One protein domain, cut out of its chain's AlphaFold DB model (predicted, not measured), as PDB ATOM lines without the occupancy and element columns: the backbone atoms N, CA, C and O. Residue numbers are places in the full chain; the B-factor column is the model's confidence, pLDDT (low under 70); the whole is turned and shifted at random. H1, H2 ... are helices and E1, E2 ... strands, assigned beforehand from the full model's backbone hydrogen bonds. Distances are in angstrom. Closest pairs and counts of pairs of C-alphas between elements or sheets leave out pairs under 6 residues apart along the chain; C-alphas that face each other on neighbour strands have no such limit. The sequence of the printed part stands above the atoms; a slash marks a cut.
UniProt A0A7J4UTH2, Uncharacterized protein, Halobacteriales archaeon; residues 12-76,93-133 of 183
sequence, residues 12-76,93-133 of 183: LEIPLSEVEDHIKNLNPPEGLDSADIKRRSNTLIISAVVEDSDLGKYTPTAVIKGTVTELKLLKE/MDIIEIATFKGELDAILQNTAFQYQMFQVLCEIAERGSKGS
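AT A GLANCE: This is residues 12 to 76 and 93 to 133 of the 183 residues of an uncharacterized protein of Halobacteriales archaeon (UniProt A0A7J4UTH2). A strongly twisted five-stranded sheet curls like part of a barrel round helix H1, and the longer H3 packs on the same face. The long strands E4 and E5 reach towards one end of a rod, and the loop of residues 50 to 62 lies towards the other. The 106 printed residues hold E1, H1, E2, E3, E4, E5, H2 and H3 in turn; the sheet, E1 E5 E4 E3 E2, is antiparallel, and the class is mixed. The whole is compact, with a radius of gyration of the C-alphas of 14.4 A and spans of 51 by 24 by 23 A.

HOW THE PARTS SIT: E1, residues 12 to 15, is antiparallel to E5, residues 93 to 104; N 14 and O 99 are 2.9 A apart. H1, residues 16 to 24, is on the sheet; its closest C-alphas to E5 are Leu 16 and Ala 99, 4.9 A. E2, residues 34 to 40, E3, residues 43 to 49, and E4, residues 63 to 74, form a meander, each strand the antiparallel neighbour of the one before; N 38 and O 45 are 2.8 A apart, N 46 and O 64 2.8 A. E4 and E5 are antiparallel, with N 71 and O 96 2.8 A apart. H2, residues 105 to 108, and H3, residues 115 to 128, are on opposite faces. H1 and H3 only just touch, with 3 pairs of C-alphas within 8 A, Val 19 and Ile 125 closest at 6.6 A. O i to N i+4 pairs are within hydrogen-bond range throughout H1 and in 9 of 10 in H3; H2 is too short for one.

IN THESE COORDINATES: E1 begins at C-alpha 12 (-15.604, -3.530, 9.525). E4 measures 33.9 A, E5 33.5 A and H3 20.2 A, ending at C-alpha 128 (-20.829, -11.371, 12.495).

THE WHOLE: Residues 77 to 92 are not printed; C-alphas 76 and 93 are 8.6 A apart across the cut. The link E3 to E4 is long, and its residues 52 to 57 have pLDDT under 70.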
ATOM      1  N   LEU A  12     -15.351  -2.534   8.481       95.19
ATOM      2  CA  LEU A  12     -15.604  -3.530   9.525       95.19
ATOM      3  C   LEU A  12     -14.558  -3.502  10.647       95.19
ATOM      4  O   LEU A  12     -13.350  -3.434  10.395       95.19
ATOM      5  N   GLU A  13     -15.047  -3.622  11.878       94.12
ATOM      6  CA  GLU A  13     -14.277  -3.819  13.106       94.12
ATOM      7  C   GLU A  13     -14.906  -4.981  13.881       94.12
ATOM      8  O   GLU A  13     -16.083  -4.925  14.235       94.12
ATOM      9  N   ILE A  14     -14.140  -6.048  14.105       93.44
ATOM     10  CA  ILE A  14     -14.642  -7.317  14.648       93.44
ATOM     11  C   ILE A  14     -13.613  -7.870  15.634       93.44
ATOM     12  O   ILE A  14     -12.417  -7.797  15.337       93.44
ATOM     13  N   PRO A  15     -14.014  -8.427  16.789       93.19
ATOM     14  CA  PRO A  15     -13.089  -9.142  17.660       93.19
ATOM     15  C   PRO A  15     -12.303 -10.206  16.889       93.19
ATOM     16  O   PRO A  15     -12.872 -11.006  16.147       93.19
ATOM     17  N   LEU A  16     -10.977 -10.222  17.053       93.62
ATOM     18  CA  LEU A  16     -10.110 -11.165  16.347       93.62
ATOM     19  C   LEU A  16     -10.506 -12.615  16.652       93.62
ATOM     20  O   LEU A  16     -10.502 -13.442  15.746       93.62
ATOM     21  N   SER A  17     -10.908 -12.896  17.894       91.94
ATOM     22  CA  SER A  17     -11.407 -14.208  18.313       91.94
ATOM     23  C   SER A  17     -12.599 -14.671  17.476       91.94
ATOM     24  O   SER A  17     -12.619 -15.810  17.028       91.94
ATOM     25  N   GLU A  18     -13.554 -13.784  17.189       93.12
ATOM     26  CA  GLU A  18     -14.726 -14.121  16.375       93.12
ATOM     27  C   GLU A  18     -14.345 -14.399  14.918       93.12
ATOM     28  O   GLU A  18     -14.885 -15.320  14.305       93.12
ATOM     29  N   VAL A  19     -13.390 -13.641  14.368       94.31
ATOM     30  CA  VAL A  19     -12.869 -13.885  13.015       94.31
ATOM     31  C   VAL A  19     -12.153 -15.235  12.953       94.31
ATOM     32  O   VAL A  19     -12.396 -16.016  12.037       94.31
ATOM     33  N   GLU A  20     -11.294 -15.542  13.923       94.31
ATOM     34  CA  GLU A  20     -10.595 -16.828  13.986       94.31
ATOM     35  C   GLU A  20     -11.558 -18.005  14.139       94.31
ATOM     36  O   GLU A  20     -11.409 -19.018  13.453       94.31
ATOM     37  N   ASP A  21     -12.547 -17.879  15.018       93.81
ATOM     38  CA  ASP A  21     -13.548 -18.916  15.249       93.81
ATOM     39  C   ASP A  21     -14.434 -19.123  14.023       93.81
ATOM     40  O   ASP A  21     -14.789 -20.260  13.703       93.81
ATOM     41  N   HIS A  22     -14.743 -18.051  13.295       92.81
ATOM     42  CA  HIS A  22     -15.454 -18.153  12.033       92.81
ATOM     43  C   HIS A  22     -14.633 -18.887  10.970       92.81
ATOM     44  O   HIS A  22     -15.154 -19.820  10.370       92.81
ATOM     45  N   ILE A  23     -13.358 -18.536  10.773       94.00
ATOM     46  CA  ILE A  23     -12.507 -19.197   9.771       94.00
ATOM     47  C   ILE A  23     -12.291 -20.681  10.101       94.00
ATOM     48  O   ILE A  23     -12.330 -21.519   9.203       94.00
ATOM     49  N   LYS A  24     -12.128 -21.038  11.382       92.38
ATOM     50  CA  LYS A  24     -11.999 -22.445  11.815       92.38
ATOM     51  C   LYS A  24     -13.253 -23.276  11.534       92.38
ATOM     52  O   LYS A  24     -13.136 -24.463  11.255       92.38
ATOM     53  N   ASN A  25     -14.432 -22.664  11.641       91.75
ATOM     54  CA  ASN A  25     -15.729 -23.316  11.438       91.75
ATOM     55  C   ASN A  25     -16.387 -22.887  10.119       91.75
ATOM     56  O   ASN A  25     -17.614 -22.933   9.997       91.75
ATOM     57  N   LEU A  26     -15.585 -22.415   9.163       91.38
ATOM     58  CA  LEU A  26     -16.075 -21.910   7.893       91.38
ATOM     59  C   LEU A  26     -16.775 -23.040   7.138       91.38
ATOM     60  O   LEU A  26     -16.223 -24.131   6.997       91.38
ATOM     61  N   ASN A  27     -17.971 -22.758   6.626       91.06
ATOM     62  CA  ASN A  27     -18.595 -23.593   5.614       91.06
ATOM     63  C   ASN A  27     -18.156 -23.045   4.249       91.06
ATOM     64  O   ASN A  27     -18.662 -21.999   3.841       91.06
ATOM     65  N   PRO A  28     -17.170 -23.661   3.580       87.62
ATOM     66  CA  PRO A  28     -16.521 -23.030   2.446       87.62
ATOM     67  C   PRO A  28     -17.492 -22.897   1.257       87.62
ATOM     68  O   PRO A  28     -18.289 -23.806   0.999       87.62
ATOM     69  N   PRO A  29     -17.442 -21.774   0.518       88.12
ATOM     70  CA  PRO A  29     -18.221 -21.597  -0.700       88.12
ATOM     71  C   PRO A  29     -17.768 -22.552  -1.813       88.12
ATOM     72  O   PRO A  29     -16.644 -23.053  -1.815       88.12
ATOM     73  N   GLU A  30     -18.634 -22.768  -2.806       86.12
ATOM     74  CA  GLU A  30     -18.353 -23.673  -3.925       86.12
ATOM     75  C   GLU A  30     -17.049 -23.298  -4.661       86.12
ATOM     76  O   GLU A  30     -16.849 -22.159  -5.108       86.12
ATOM     77  N   GLY A  31     -16.153 -24.281  -4.788       83.56
ATOM     78  CA  GLY A  31     -14.833 -24.126  -5.404       83.56
ATOM     79  C   GLY A  31     -13.715 -23.680  -4.453       83.56
ATOM     80  O   GLY A  31     -12.589 -23.511  -4.915       83.56
ATOM     81  N   LEU A  32     -13.997 -23.492  -3.160       88.44
ATOM     82  CA  LEU A  32     -13.002 -23.298  -2.103       88.44
ATOM     83  C   LEU A  32     -13.003 -24.518  -1.170       88.44
ATOM     84  O   LEU A  32     -14.074 -24.983  -0.797       88.44
ATOM     85  N   ASP A  33     -11.832 -25.005  -0.753       88.75
ATOM     86  CA  ASP A  33     -11.763 -26.115   0.213       88.75
ATOM     87  C   ASP A  33     -11.707 -25.598   1.651       88.75
ATOM     88  O   ASP A  33     -12.380 -26.107   2.543       88.75
ATOM     89  N   SER A  34     -10.901 -24.563   1.893       89.75
ATOM     90  CA  SER A  34     -10.850 -23.872   3.183       89.75
ATOM     91  C   SER A  34     -10.224 -22.480   3.059       89.75
ATOM     92  O   SER A  34      -9.759 -22.064   1.993       89.75
ATOM     93  N   ALA A  35     -10.207 -21.742   4.166       92.44
ATOM     94  CA  ALA A  35      -9.465 -20.498   4.299       92.44
ATOM     95  C   ALA A  35      -8.476 -20.615   5.467       92.44
ATOM     96  O   ALA A  35      -8.824 -21.114   6.533       92.44
ATOM     97  N   ASP A  36      -7.244 -20.144   5.274       93.19
ATOM     98  CA  ASP A  36      -6.208 -20.141   6.312       93.19
ATOM     99  C   ASP A  36      -5.964 -18.718   6.810       93.19
ATOM    100  O   ASP A  36      -5.804 -17.790   6.012       93.19
ATOM    101  N   ILE A  37      -5.899 -18.550   8.127       95.06
ATOM    102  CA  ILE A  37      -5.707 -17.263   8.791       95.06
ATOM    103  C   ILE A  37      -4.291 -17.174   9.356       95.06
ATOM    104  O   ILE A  37      -3.834 -18.009  10.133       95.06
ATOM    105  N   LYS A  38      -3.566 -16.127   8.968       95.00
ATOM    106  CA  LYS A  38      -2.202 -15.860   9.423       95.00
ATOM    107  C   LYS A  38      -2.068 -14.426   9.888       95.00
ATOM    108  O   LYS A  38      -2.404 -13.483   9.174       95.00
ATOM    109  N   ARG A  39      -1.464 -14.258  11.060       93.12
ATOM    110  CA  ARG A  39      -1.071 -12.953  11.581       93.12
ATOM    111  C   ARG A  39       0.414 -12.713  11.350       93.12
ATOM    112  O   ARG A  39       1.257 -13.546  11.675       93.12
ATOM    113  N   ARG A  40       0.744 -11.545  10.803       92.50
ATOM    114  CA  ARG A  40       2.114 -11.037  10.689       92.50
ATOM    115  C   ARG A  40       2.171  -9.654  11.317       92.50
ATOM    116  O   ARG A  40       1.742  -8.682  10.702       92.50
ATOM    117  N   SER A  41       2.720  -9.564  12.529       91.25
ATOM    118  CA  SER A  41       2.689  -8.334  13.332       91.25
ATOM    119  C   SER A  41       1.238  -7.864  13.549       91.25
ATOM    120  O   SER A  41       0.425  -8.617  14.085       91.25
ATOM    121  N   ASN A  42       0.887  -6.663  13.096       92.31
ATOM    122  CA  ASN A  42      -0.470  -6.127  13.107       92.31
ATOM    123  C   ASN A  42      -1.270  -6.448  11.834       92.31
ATOM    124  O   ASN A  42      -2.412  -6.033  11.732       92.31
ATOM    125  N   THR A  43      -0.706  -7.129  10.837       94.62
ATOM    126  CA  THR A  43      -1.434  -7.459   9.604       94.62
ATOM    127  C   THR A  43      -2.078  -8.834   9.728       94.62
ATOM    128  O   THR A  43      -1.395  -9.815  10.033       94.62
ATOM    129  N   LEU A  44      -3.378  -8.906   9.450       95.81
ATOM    130  CA  LEU A  44      -4.132 -10.148   9.334       95.81
ATOM    131  C   LEU A  44      -4.260 -10.525   7.858       95.81
ATOM    132  O   LEU A  44      -4.584  -9.679   7.025       95.81
ATOM    133  N   ILE A  45      -3.977 -11.780   7.533       96.25
ATOM    134  CA  ILE A  45      -3.993 -12.312   6.173       96.25
ATOM    135  C   ILE A  45      -4.844 -13.576   6.192       96.25
ATOM    136  O   ILE A  45      -4.474 -14.540   6.856       96.25
ATOM    137  N   ILE A  46      -5.948 -13.585   5.451       95.81
ATOM    138  CA  ILE A  46      -6.794 -14.766   5.263       95.81
ATOM    139  C   ILE A  46      -6.639 -15.202   3.809       95.81
ATOM    140  O   ILE A  46      -6.932 -14.427   2.905       95.81
ATOM    141  N   SER A  47      -6.121 -16.402   3.573       93.69
ATOM    142  CA  SER A  47      -5.792 -16.897   2.231       93.69
ATOM    143  C   SER A  47      -6.722 -18.031   1.830       93.69
ATOM    144  O   SER A  47      -6.988 -18.913   2.644       93.69
ATOM    145  N   ALA A  48      -7.157 -18.040   0.572       92.06
ATOM    146  CA  ALA A  48      -7.862 -19.179  -0.002       92.06
ATOM    147  C   ALA A  48      -6.943 -20.408  -0.099       92.06
ATOM    148  O   ALA A  48      -5.822 -20.307  -0.618       92.06
ATOM    149  N   VAL A  49      -7.440 -21.560   0.357       89.50
ATOM    150  CA  VAL A  49      -6.799 -22.875   0.246       89.50
ATOM    151  C   VAL A  49      -7.653 -23.753  -0.663       89.50
ATOM    152  O   VAL A  49      -8.847 -23.927  -0.416       89.50
ATOM    153  N   VAL A  50      -7.026 -24.283  -1.717       85.50
ATOM    154  CA  VAL A  50      -7.649 -25.203  -2.676       85.50
ATOM    155  C   VAL A  50      -6.661 -26.323  -3.000       85.50
ATOM    156  O   VAL A  50      -5.556 -26.049  -3.473       85.50
ATOM    157  N   GLU A  51      -7.037 -27.564  -2.706       74.56
ATOM    158  CA  GLU A  51      -6.229 -28.778  -2.845       74.56
ATOM    159  C   GLU A  51      -6.201 -29.278  -4.298       74.56
ATOM    160  O   GLU A  51      -5.126 -29.596  -4.806       74.56
ATOM    161  N   ASP A  52      -7.341 -29.235  -4.998       65.12
ATOM    162  CA  ASP A  52      -7.519 -29.762  -6.364       65.12
ATOM    163  C   ASP A  52      -7.742 -28.654  -7.411       65.12
ATOM    164  O   ASP A  52      -8.608 -28.734  -8.285       65.12
ATOM    165  N   SER A  53      -6.955 -27.578  -7.349       61.41
ATOM    166  CA  SER A  53      -7.015 -26.555  -8.396       61.41
ATOM    167  C   SER A  53      -6.062 -26.871  -9.554       61.41
ATOM    168  O   SER A  53      -4.854 -26.978  -9.364       61.41
ATOM    169  N   ASP A  54      -6.578 -26.886 -10.790       63.38
ATOM    170  CA  ASP A  54      -5.784 -26.846 -12.041       63.38
ATOM    171  C   ASP A  54      -4.987 -25.525 -12.205       63.38
ATOM    172  O   ASP A  54      -4.434 -25.209 -13.265       63.38
ATOM    173  N   LEU A  55      -4.930 -24.706 -11.154       64.88
ATOM    174  CA  LEU A  55      -4.189 -23.463 -11.120       64.88
ATOM    175  C   LEU A  55      -2.696 -23.775 -11.059       64.88
ATOM    176  O   LEU A  55      -2.201 -24.480 -10.181       64.88
ATOM    177  N   GLY A  56      -1.945 -23.220 -12.009       61.41
ATOM    178  CA  GLY A  56      -0.493 -23.343 -12.004       61.41
ATOM    179  C   GLY A  56       0.105 -22.852 -10.681       61.41
ATOM    180  O   GLY A  56      -0.390 -21.903 -10.081       61.41
ATOM    181  N   LYS A  57       1.237 -23.439 -10.271       66.19
ATOM    182  CA  LYS A  57       1.985 -23.130  -9.027       66.19
ATOM    183  C   LYS A  57       2.300 -21.643  -8.782       66.19
ATOM    184  O   LYS A  57       2.774 -21.290  -7.708       66.19
ATOM    185  N   TYR A  58       2.114 -20.797  -9.792       71.00
ATOM    186  CA  TYR A  58       2.419 -19.370  -9.785       71.00
ATOM    187  C   TYR A  58       1.175 -18.482  -9.807       71.00
ATOM    188  O   TYR A  58       1.329 -17.264  -9.830       71.00
ATOM    189  N   THR A  59      -0.032 -19.051  -9.824       76.19
ATOM    190  CA  THR A  59      -1.260 -18.262  -9.761       76.19
ATOM    191  C   THR A  59      -1.565 -17.952  -8.298       76.19
ATOM    192  O   THR A  59      -1.910 -18.864  -7.548       76.19
ATOM    193  N   PRO A  60      -1.414 -16.693  -7.854       84.50
ATOM    194  CA  PRO A  60      -1.689 -16.347  -6.471       84.50
ATOM    195  C   PRO A  60      -3.199 -16.419  -6.215       84.50
ATOM    196  O   PRO A  60      -3.991 -15.852  -6.971       84.50
ATOM    197  N   THR A  61      -3.592 -17.111  -5.147       90.19
ATOM    198  CA  THR A  61      -4.988 -17.186  -4.704       90.19
ATOM    199  C   THR A  61      -5.407 -15.904  -3.989       90.19
ATOM    200  O   THR A  61      -4.568 -15.120  -3.530       90.19
ATOM    201  N   ALA A  62      -6.714 -15.656  -3.937       93.06
ATOM    202  CA  ALA A  62      -7.282 -14.487  -3.295       93.06
ATOM    203  C   ALA A  62      -6.952 -14.441  -1.801       93.06
ATOM    204  O   ALA A  62      -6.934 -15.459  -1.102       93.06
ATOM    205  N   VAL A  63      -6.685 -13.228  -1.326       95.31
ATOM    206  CA  VAL A  63      -6.293 -12.951   0.052       95.31
ATOM    207  C   VAL A  63      -7.127 -11.803   0.595       95.31
ATOM    208  O   VAL A  63      -7.146 -10.725   0.004       95.31
ATOM    209  N   ILE A  64      -7.751 -12.012   1.754       96.38
ATOM    210  CA  ILE A  64      -8.327 -10.934   2.552       96.38
ATOM    211  C   ILE A  64      -7.234 -10.374   3.461       96.38
ATOM    212  O   ILE A  64      -6.594 -11.105   4.221       96.38
ATOM    213  N   LYS A  65      -7.033  -9.065   3.405       96.69
ATOM    214  CA  LYS A  65      -6.085  -8.328   4.226       96.69
ATOM    215  C   LYS A  65      -6.830  -7.452   5.226       96.69
ATOM    216  O   LYS A  65      -7.688  -6.652   4.862       96.69
ATOM    217  N   GLY A  66      -6.454  -7.588   6.489       95.38
ATOM    218  CA  GLY A  66      -6.942  -6.773   7.593       95.38
ATOM    219  C   GLY A  66      -5.804  -6.268   8.475       95.38
ATOM    220  O   GLY A  66      -4.636  -6.618   8.292       95.38
ATOM    221  N   THR A  67      -6.152  -5.438   9.451       96.06
ATOM    222  CA  THR A  67      -5.231  -4.936  10.478       96.06
ATOM    223  C   THR A  67      -5.775  -5.251  11.866       96.06
ATOM    224  O   THR A  67      -6.943  -4.991  12.136       96.06
ATOM    225  N   VAL A  68      -4.937  -5.780  12.748       96.19
ATOM    226  CA  VAL A  68      -5.250  -6.080  14.147       96.19
ATOM    227  C   VAL A  68      -4.812  -4.914  15.025       96.19
ATOM    228  O   VAL A  68      -3.670  -4.460  14.930       96.19
ATOM    229  N   THR A  69      -5.715  -4.437  15.877       92.69
ATOM    230  CA  THR A  69      -5.453  -3.385  16.867       92.69
ATOM    231  C   THR A  69      -5.845  -3.879  18.255       92.69
ATOM    232  O   THR A  69      -6.886  -4.507  18.409       92.69
ATOM    233  N   GLU A  70      -5.031  -3.589  19.267       91.56
ATOM    234  CA  GLU A  70      -5.369  -3.857  20.668       91.56
ATOM    235  C   GLU A  70      -6.259  -2.736  21.213       91.56
ATOM    236  O   GLU A  70      -5.910  -1.554  21.142       91.56
ATOM    237  N   LEU A  71      -7.403  -3.106  21.780       86.19
ATOM    238  CA  LEU A  71      -8.324  -2.208  22.457       86.19
ATOM    239  C   LEU A  71      -8.334  -2.542  23.952       86.19
ATOM    240  O   LEU A  71      -8.595  -3.678  24.340       86.19
ATOM    241  N   LYS A  72      -8.055  -1.542  24.794       85.06
ATOM    242  CA  LYS A  72      -8.175  -1.666  26.253       85.06
ATOM    243  C   LYS A  72      -9.588  -1.277  26.662       85.06
ATOM    244  O   LYS A  72      -9.986  -0.128  26.472       85.06
ATOM    245  N   LEU A  73     -10.329  -2.229  27.204       82.31
ATOM    246  CA  LEU A  73     -11.681  -2.051  27.706       82.31
ATOM    247  C   LEU A  73     -11.663  -2.158  29.227       82.31
ATOM    248  O   LEU A  73     -10.873  -2.902  29.801       82.31
ATOM    249  N   LEU A  74     -12.508  -1.380  29.898       79.56
ATOM    250  CA  LEU A  74     -12.708  -1.571  31.330       79.56
ATOM    251  C   LEU A  74     -13.345  -2.941  31.526       79.56
ATOM    252  O   LEU A  74     -14.357  -3.230  30.887       79.56
ATOM    253  N   LYS A  75     -12.750  -3.760  32.391       77.88
ATOM    254  CA  LYS A  75     -13.309  -5.064  32.711       77.88
ATOM    255  C   LYS A  75     -14.694  -4.868  33.321       77.88
ATOM    256  O   LYS A  75     -14.858  -4.076  34.255       77.88
ATOM    257  N   GLU A  76     -15.679  -5.583  32.789       74.56
ATOM    258  CA  GLU A  76     -16.984  -5.682  33.430       74.56
ATOM    259  C   GLU A  76     -16.812  -6.504  34.708       74.56
ATOM    260  O   GLU A  76     -16.444  -7.677  34.673       74.56
ATOM    261  N   MET A  93      -8.439  -3.668  33.540       82.69
ATOM    262  CA  MET A  93      -8.747  -3.519  32.120       82.69
ATOM    263  C   MET A  93      -8.574  -4.864  31.420       82.69
ATOM    264  O   MET A  93      -7.568  -5.540  31.639       82.69
ATOM    265  N   ASP A  94      -9.505  -5.198  30.538       84.06
ATOM    266  CA  ASP A  94      -9.372  -6.294  29.590       84.06
ATOM    267  C   ASP A  94      -8.777  -5.768  28.281       84.06
ATOM    268  O   ASP A  94      -9.104  -4.677  27.810       84.06
ATOM    269  N   ILE A  95      -7.865  -6.536  27.690       87.00
ATOM    270  CA  ILE A  95      -7.278  -6.219  26.387       87.00
ATOM    271  C   ILE A  95      -7.912  -7.154  25.370       87.00
ATOM    272  O   ILE A  95      -7.732  -8.368  25.449       87.00
ATOM    273  N   ILE A  96      -8.649  -6.583  24.420       90.06
ATOM    274  CA  ILE A  96      -9.278  -7.322  23.329       90.06
ATOM    275  C   ILE A  96      -8.623  -6.904  22.020       90.06
ATOM    276  O   ILE A  96      -8.412  -5.723  21.749       90.06
ATOM    277  N   GLU A  97      -8.296  -7.885  21.189       93.25
ATOM    278  CA  GLU A  97      -7.765  -7.641  19.857       93.25
ATOM    279  C   GLU A  97      -8.910  -7.513  18.854       93.25
ATOM    280  O   GLU A  97      -9.798  -8.361  18.793       93.25
ATOM    281  N   ILE A  98      -8.877  -6.455  18.051       93.75
ATOM    282  CA  ILE A  98      -9.884  -6.150  17.037       93.75
ATOM    283  C   ILE A  98      -9.248  -6.276  15.657       93.75
ATOM    284  O   ILE A  98      -8.297  -5.563  15.329       93.75
ATOM    285  N   ALA A  99      -9.793  -7.166  14.834       95.19
ATOM    286  CA  ALA A  99      -9.526  -7.246  13.410       95.19
ATOM    287  C   ALA A  99     -10.326  -6.168  12.664       95.19
ATOM    288  O   ALA A  99     -11.537  -6.022  12.831       95.19
ATOM    289  N   THR A 100      -9.641  -5.403  11.819       94.81
ATOM    290  CA  THR A 100     -10.226  -4.317  11.033       94.81
ATOM    291  C   THR A 100     -10.007  -4.555   9.545       94.81
ATOM    292  O   THR A 100      -8.878  -4.774   9.100       94.81
ATOM    293  N   PHE A 101     -11.082  -4.487   8.766       95.62
ATOM    294  CA  PHE A 101     -11.050  -4.616   7.309       95.62
ATOM    295  C   PHE A 101     -11.508  -3.291   6.716       95.62
ATOM    296  O   PHE A 101     -12.700  -3.075   6.501       95.62
ATOM    297  N   LYS A 102     -10.559  -2.369   6.532       94.88
ATOM    298  CA  LYS A 102     -10.835  -0.992   6.114       94.88
ATOM    299  C   LYS A 102     -10.217  -0.691   4.760       94.88
ATOM    300  O   LYS A 102      -9.009  -0.848   4.594       94.88
ATOM    301  N   GLY A 103     -11.030  -0.199   3.832       95.75
ATOM    302  CA  GLY A 103     -10.566   0.235   2.518       95.75
ATOM    303  C   GLY A 103     -11.489  -0.161   1.373       95.75
ATOM    304  O   GLY A 103     -12.654  -0.502   1.569       95.75
ATOM    305  N   GLU A 104     -10.934  -0.077   0.171       96.44
ATOM    306  CA  GLU A 104     -11.577  -0.467  -1.083       96.44
ATOM    307  C   GLU A 104     -11.178  -1.898  -1.487       96.44
ATOM    308  O   GLU A 104     -10.359  -2.534  -0.816       96.44
ATOM    309  N   LEU A 105     -11.730  -2.389  -2.601       94.00
ATOM    310  CA  LEU A 105     -11.513  -3.742  -3.122       94.00
ATOM    311  C   LEU A 105     -10.041  -4.172  -3.085       94.00
ATOM    312  O   LEU A 105      -9.725  -5.134  -2.400       94.00
ATOM    313  N   ASP A 106      -9.132  -3.431  -3.718       93.06
ATOM    314  CA  ASP A 106      -7.717  -3.828  -3.830       93.06
ATOM    315  C   ASP A 106      -6.932  -3.733  -2.505       93.06
ATOM    316  O   ASP A 106      -5.842  -4.303  -2.359       93.06
ATOM    317  N   ALA A 107      -7.465  -3.003  -1.521       94.62
ATOM    318  CA  ALA A 107      -6.863  -2.890  -0.196       94.62
ATOM    319  C   ALA A 107      -7.215  -4.089   0.691       94.62
ATOM    320  O   ALA A 107      -6.382  -4.522   1.490       94.62
ATOM    321  N   ILE A 108      -8.437  -4.608   0.543       95.31
ATOM    322  CA  ILE A 108      -8.981  -5.670   1.391       95.31
ATOM    323  C   ILE A 108      -8.878  -7.021   0.708       95.31
ATOM    324  O   ILE A 108      -8.474  -7.974   1.350       95.31
ATOM    325  N   LEU A 109      -9.231  -7.125  -0.568       95.50
ATOM    326  CA  LEU A 109      -9.350  -8.378  -1.295       95.50
ATOM    327  C   LEU A 109      -8.380  -8.392  -2.480       95.50
ATOM    328  O   LEU A 109      -8.655  -7.875  -3.561       95.50
ATOM    329  N   GLN A 110      -7.217  -8.992  -2.250       93.62
ATOM    330  CA  GLN A 110      -6.102  -9.023  -3.191       93.62
ATOM    331  C   GLN A 110      -6.096 -10.314  -4.006       93.62
ATOM    332  O   GLN A 110      -6.537 -11.351  -3.522       93.62
ATOM    333  N   ASN A 111      -5.511 -10.254  -5.207       92.88
ATOM    334  CA  ASN A 111      -5.492 -11.322  -6.214       92.88
ATOM    335  C   ASN A 111      -6.893 -11.706  -6.728       92.88
ATOM    336  O   ASN A 111      -7.918 -11.416  -6.117       92.88
ATOM    337  N   THR A 112      -6.938 -12.331  -7.905       89.25
ATOM    338  CA  THR A 112      -8.197 -12.574  -8.630       89.25
ATOM    339  C   THR A 112      -8.665 -14.028  -8.591       89.25
ATOM    340  O   THR A 112      -9.866 -14.276  -8.672       89.25
ATOM    341  N   ALA A 113      -7.761 -15.002  -8.449       90.12
ATOM    342  CA  ALA A 113      -8.144 -16.412  -8.378       90.12
ATOM    343  C   ALA A 113      -8.897 -16.694  -7.069       90.12
ATOM    344  O   ALA A 113      -8.383 -16.400  -5.996       90.12
ATOM    345  N   PHE A 114     -10.107 -17.251  -7.160       91.38
ATOM    346  CA  PHE A 114     -11.042 -17.431  -6.034       91.38
ATOM    347  C   PHE A 114     -11.461 -16.134  -5.321       91.38
ATOM    348  O   PHE A 114     -11.876 -16.152  -4.163       91.38
ATOM    349  N   GLN A 115     -11.363 -14.985  -6.001       94.00
ATOM    350  CA  GLN A 115     -11.739 -13.692  -5.421       94.00
ATOM    351  C   GLN A 115     -13.204 -13.670  -4.987       94.00
ATOM    352  O   GLN A 115     -13.517 -13.160  -3.916       94.00
ATOM    353  N   TYR A 116     -14.099 -14.238  -5.793       94.62
ATOM    354  CA  TYR A 116     -15.520 -14.267  -5.468       94.62
ATOM    355  C   TYR A 116     -15.818 -15.112  -4.220       94.62
ATOM    356  O   TYR A 116     -16.542 -14.665  -3.337       94.62
ATOM    357  N   GLN A 117     -15.185 -16.278  -4.099       94.94
ATOM    358  CA  GLN A 117     -15.282 -17.141  -2.922       94.94
ATOM    359  C   GLN A 117     -14.788 -16.419  -1.667       94.94
ATOM    360  O   GLN A 117     -15.475 -16.377  -0.651       94.94
ATOM    361  N   MET A 118     -13.628 -15.764  -1.742       95.69
ATOM    362  CA  MET A 118     -13.108 -14.988  -0.612       95.69
ATOM    363  C   MET A 118     -13.962 -13.751  -0.302       95.69
ATOM    364  O   MET A 118     -14.037 -13.325   0.847       95.69
ATOM    365  N   PHE A 119     -14.652 -13.185  -1.291       96.75
ATOM    366  CA  PHE A 119     -15.661 -12.159  -1.050       96.75
ATOM    367  C   PHE A 119     -16.865 -12.707  -0.269       96.75
ATOM    368  O   PHE A 119     -17.319 -12.037   0.655       96.75
ATOM    369  N   GLN A 120     -17.340 -13.920  -0.565       96.00
ATOM    370  CA  GLN A 120     -18.400 -14.568   0.218       96.00
ATOM    371  C   GLN A 120     -17.960 -14.792   1.671       96.00
ATOM    372  O   GLN A 120     -18.692 -14.424   2.585       96.00
ATOM    373  N   VAL A 121     -16.724 -15.260   1.888       95.88
ATOM    374  CA  VAL A 121     -16.135 -15.368   3.237       95.88
ATOM    375  C   VAL A 121     -16.122 -14.009   3.947       95.88
ATOM    376  O   VAL A 121     -16.473 -13.911   5.119       95.88
ATOM    377  N   LEU A 122     -15.760 -12.926   3.251       95.94
ATOM    378  CA  LEU A 122     -15.786 -11.583   3.833       95.94
ATOM    379  C   LEU A 122     -17.210 -11.111   4.180       95.94
ATOM    380  O   LEU A 122     -17.380 -10.418   5.182       95.94
ATOM    381  N   CYS A 123     -18.222 -11.475   3.391       95.69
ATOM    382  CA  CYS A 123     -19.623 -11.210   3.723       95.69
ATOM    383  C   CYS A 123     -20.047 -11.949   4.998       95.69
ATOM    384  O   CYS A 123     -20.626 -11.326   5.881       95.69
ATOM    385  N   GLU A 124     -19.694 -13.229   5.147       95.12
ATOM    386  CA  GLU A 124     -19.988 -13.999   6.366       95.12
ATOM    387  C   GLU A 124     -19.277 -13.429   7.604       95.12
ATOM    388  O   GLU A 124     -19.850 -13.377   8.694       95.12
ATOM    389  N   ILE A 125     -18.047 -12.932   7.433       94.50
ATOM    390  CA  ILE A 125     -17.340 -12.163   8.462       94.50
ATOM    391  C   ILE A 125     -18.129 -10.888   8.805       94.50
ATOM    392  O   ILE A 125     -18.323 -10.579   9.978       94.50
ATOM    393  N   ALA A 126     -18.602 -10.146   7.802       95.00
ATOM    394  CA  ALA A 126     -19.331  -8.895   7.998       95.00
ATOM    395  C   ALA A 126     -20.662  -9.081   8.740       95.00
ATOM    396  O   ALA A 126     -21.018  -8.230   9.551       95.00
ATOM    397  N   GLU A 127     -21.371 -10.184   8.497       93.69
ATOM    398  CA  GLU A 127     -22.623 -10.537   9.185       93.69
ATOM    399  C   GLU A 127     -22.425 -10.843  10.677       93.69
ATOM    400  O   GLU A 127     -23.350 -10.724  11.476       93.69
ATOM    401  N   ARG A 128     -21.200 -11.186  11.084       88.50
ATOM    402  CA  ARG A 128     -20.829 -11.371  12.495       88.50
ATOM    403  C   ARG A 128     -20.306 -10.090  13.134       88.50
ATOM    404  O   ARG A 128     -20.168 -10.021  14.349       88.50
ATOM    405  N   GLY A 129     -19.987  -9.082  12.326       80.38
ATOM    406  CA  GLY A 129     -19.331  -7.877  12.797       80.38
ATOM    407  C   GLY A 129     -20.243  -7.009  13.652       80.38
ATOM    408  O   GLY A 129     -21.314  -6.593  13.221       80.38
ATOM    409  N   SER A 130     -19.772  -6.648  14.842       73.69
ATOM    410  CA  SER A 130     -20.493  -5.752  15.748       73.69
ATOM    411  C   SER A 130     -20.419  -4.278  15.336       73.69
ATOM    412  O   SER A 130     -21.232  -3.474  15.792       73.69
ATOM    413  N   LYS A 131     -19.463  -3.894  14.475       90.62
ATOM    414  CA  LYS A 131     -19.264  -2.498  14.071       90.62
ATOM    415  C   LYS A 131     -18.765  -2.345  12.633       90.62
ATOM    416  O   LYS A 131     -17.915  -3.091  12.154       90.62
ATOM    417  N   GLY A 132     -19.254  -1.292  11.976       92.56
ATOM    418  CA  GLY A 132     -18.872  -0.909  10.617       92.56
ATOM    419  C   GLY A 132     -19.835  -1.431   9.552       92.56
ATOM    420  O   GLY A 132     -20.915  -1.944   9.849       92.56
ATOM    421  N   SER A 133     -19.446  -1.261   8.292       94.56
ATOM    422  CA  SER A 133     -20.225  -1.698   7.135       94.56
ATOM    423  C   SER A 133     -19.362  -2.353   6.063       94.56
ATOM    424  O   SER A 133     -18.180  -2.034   5.927       94.56
TER     425      SER A 133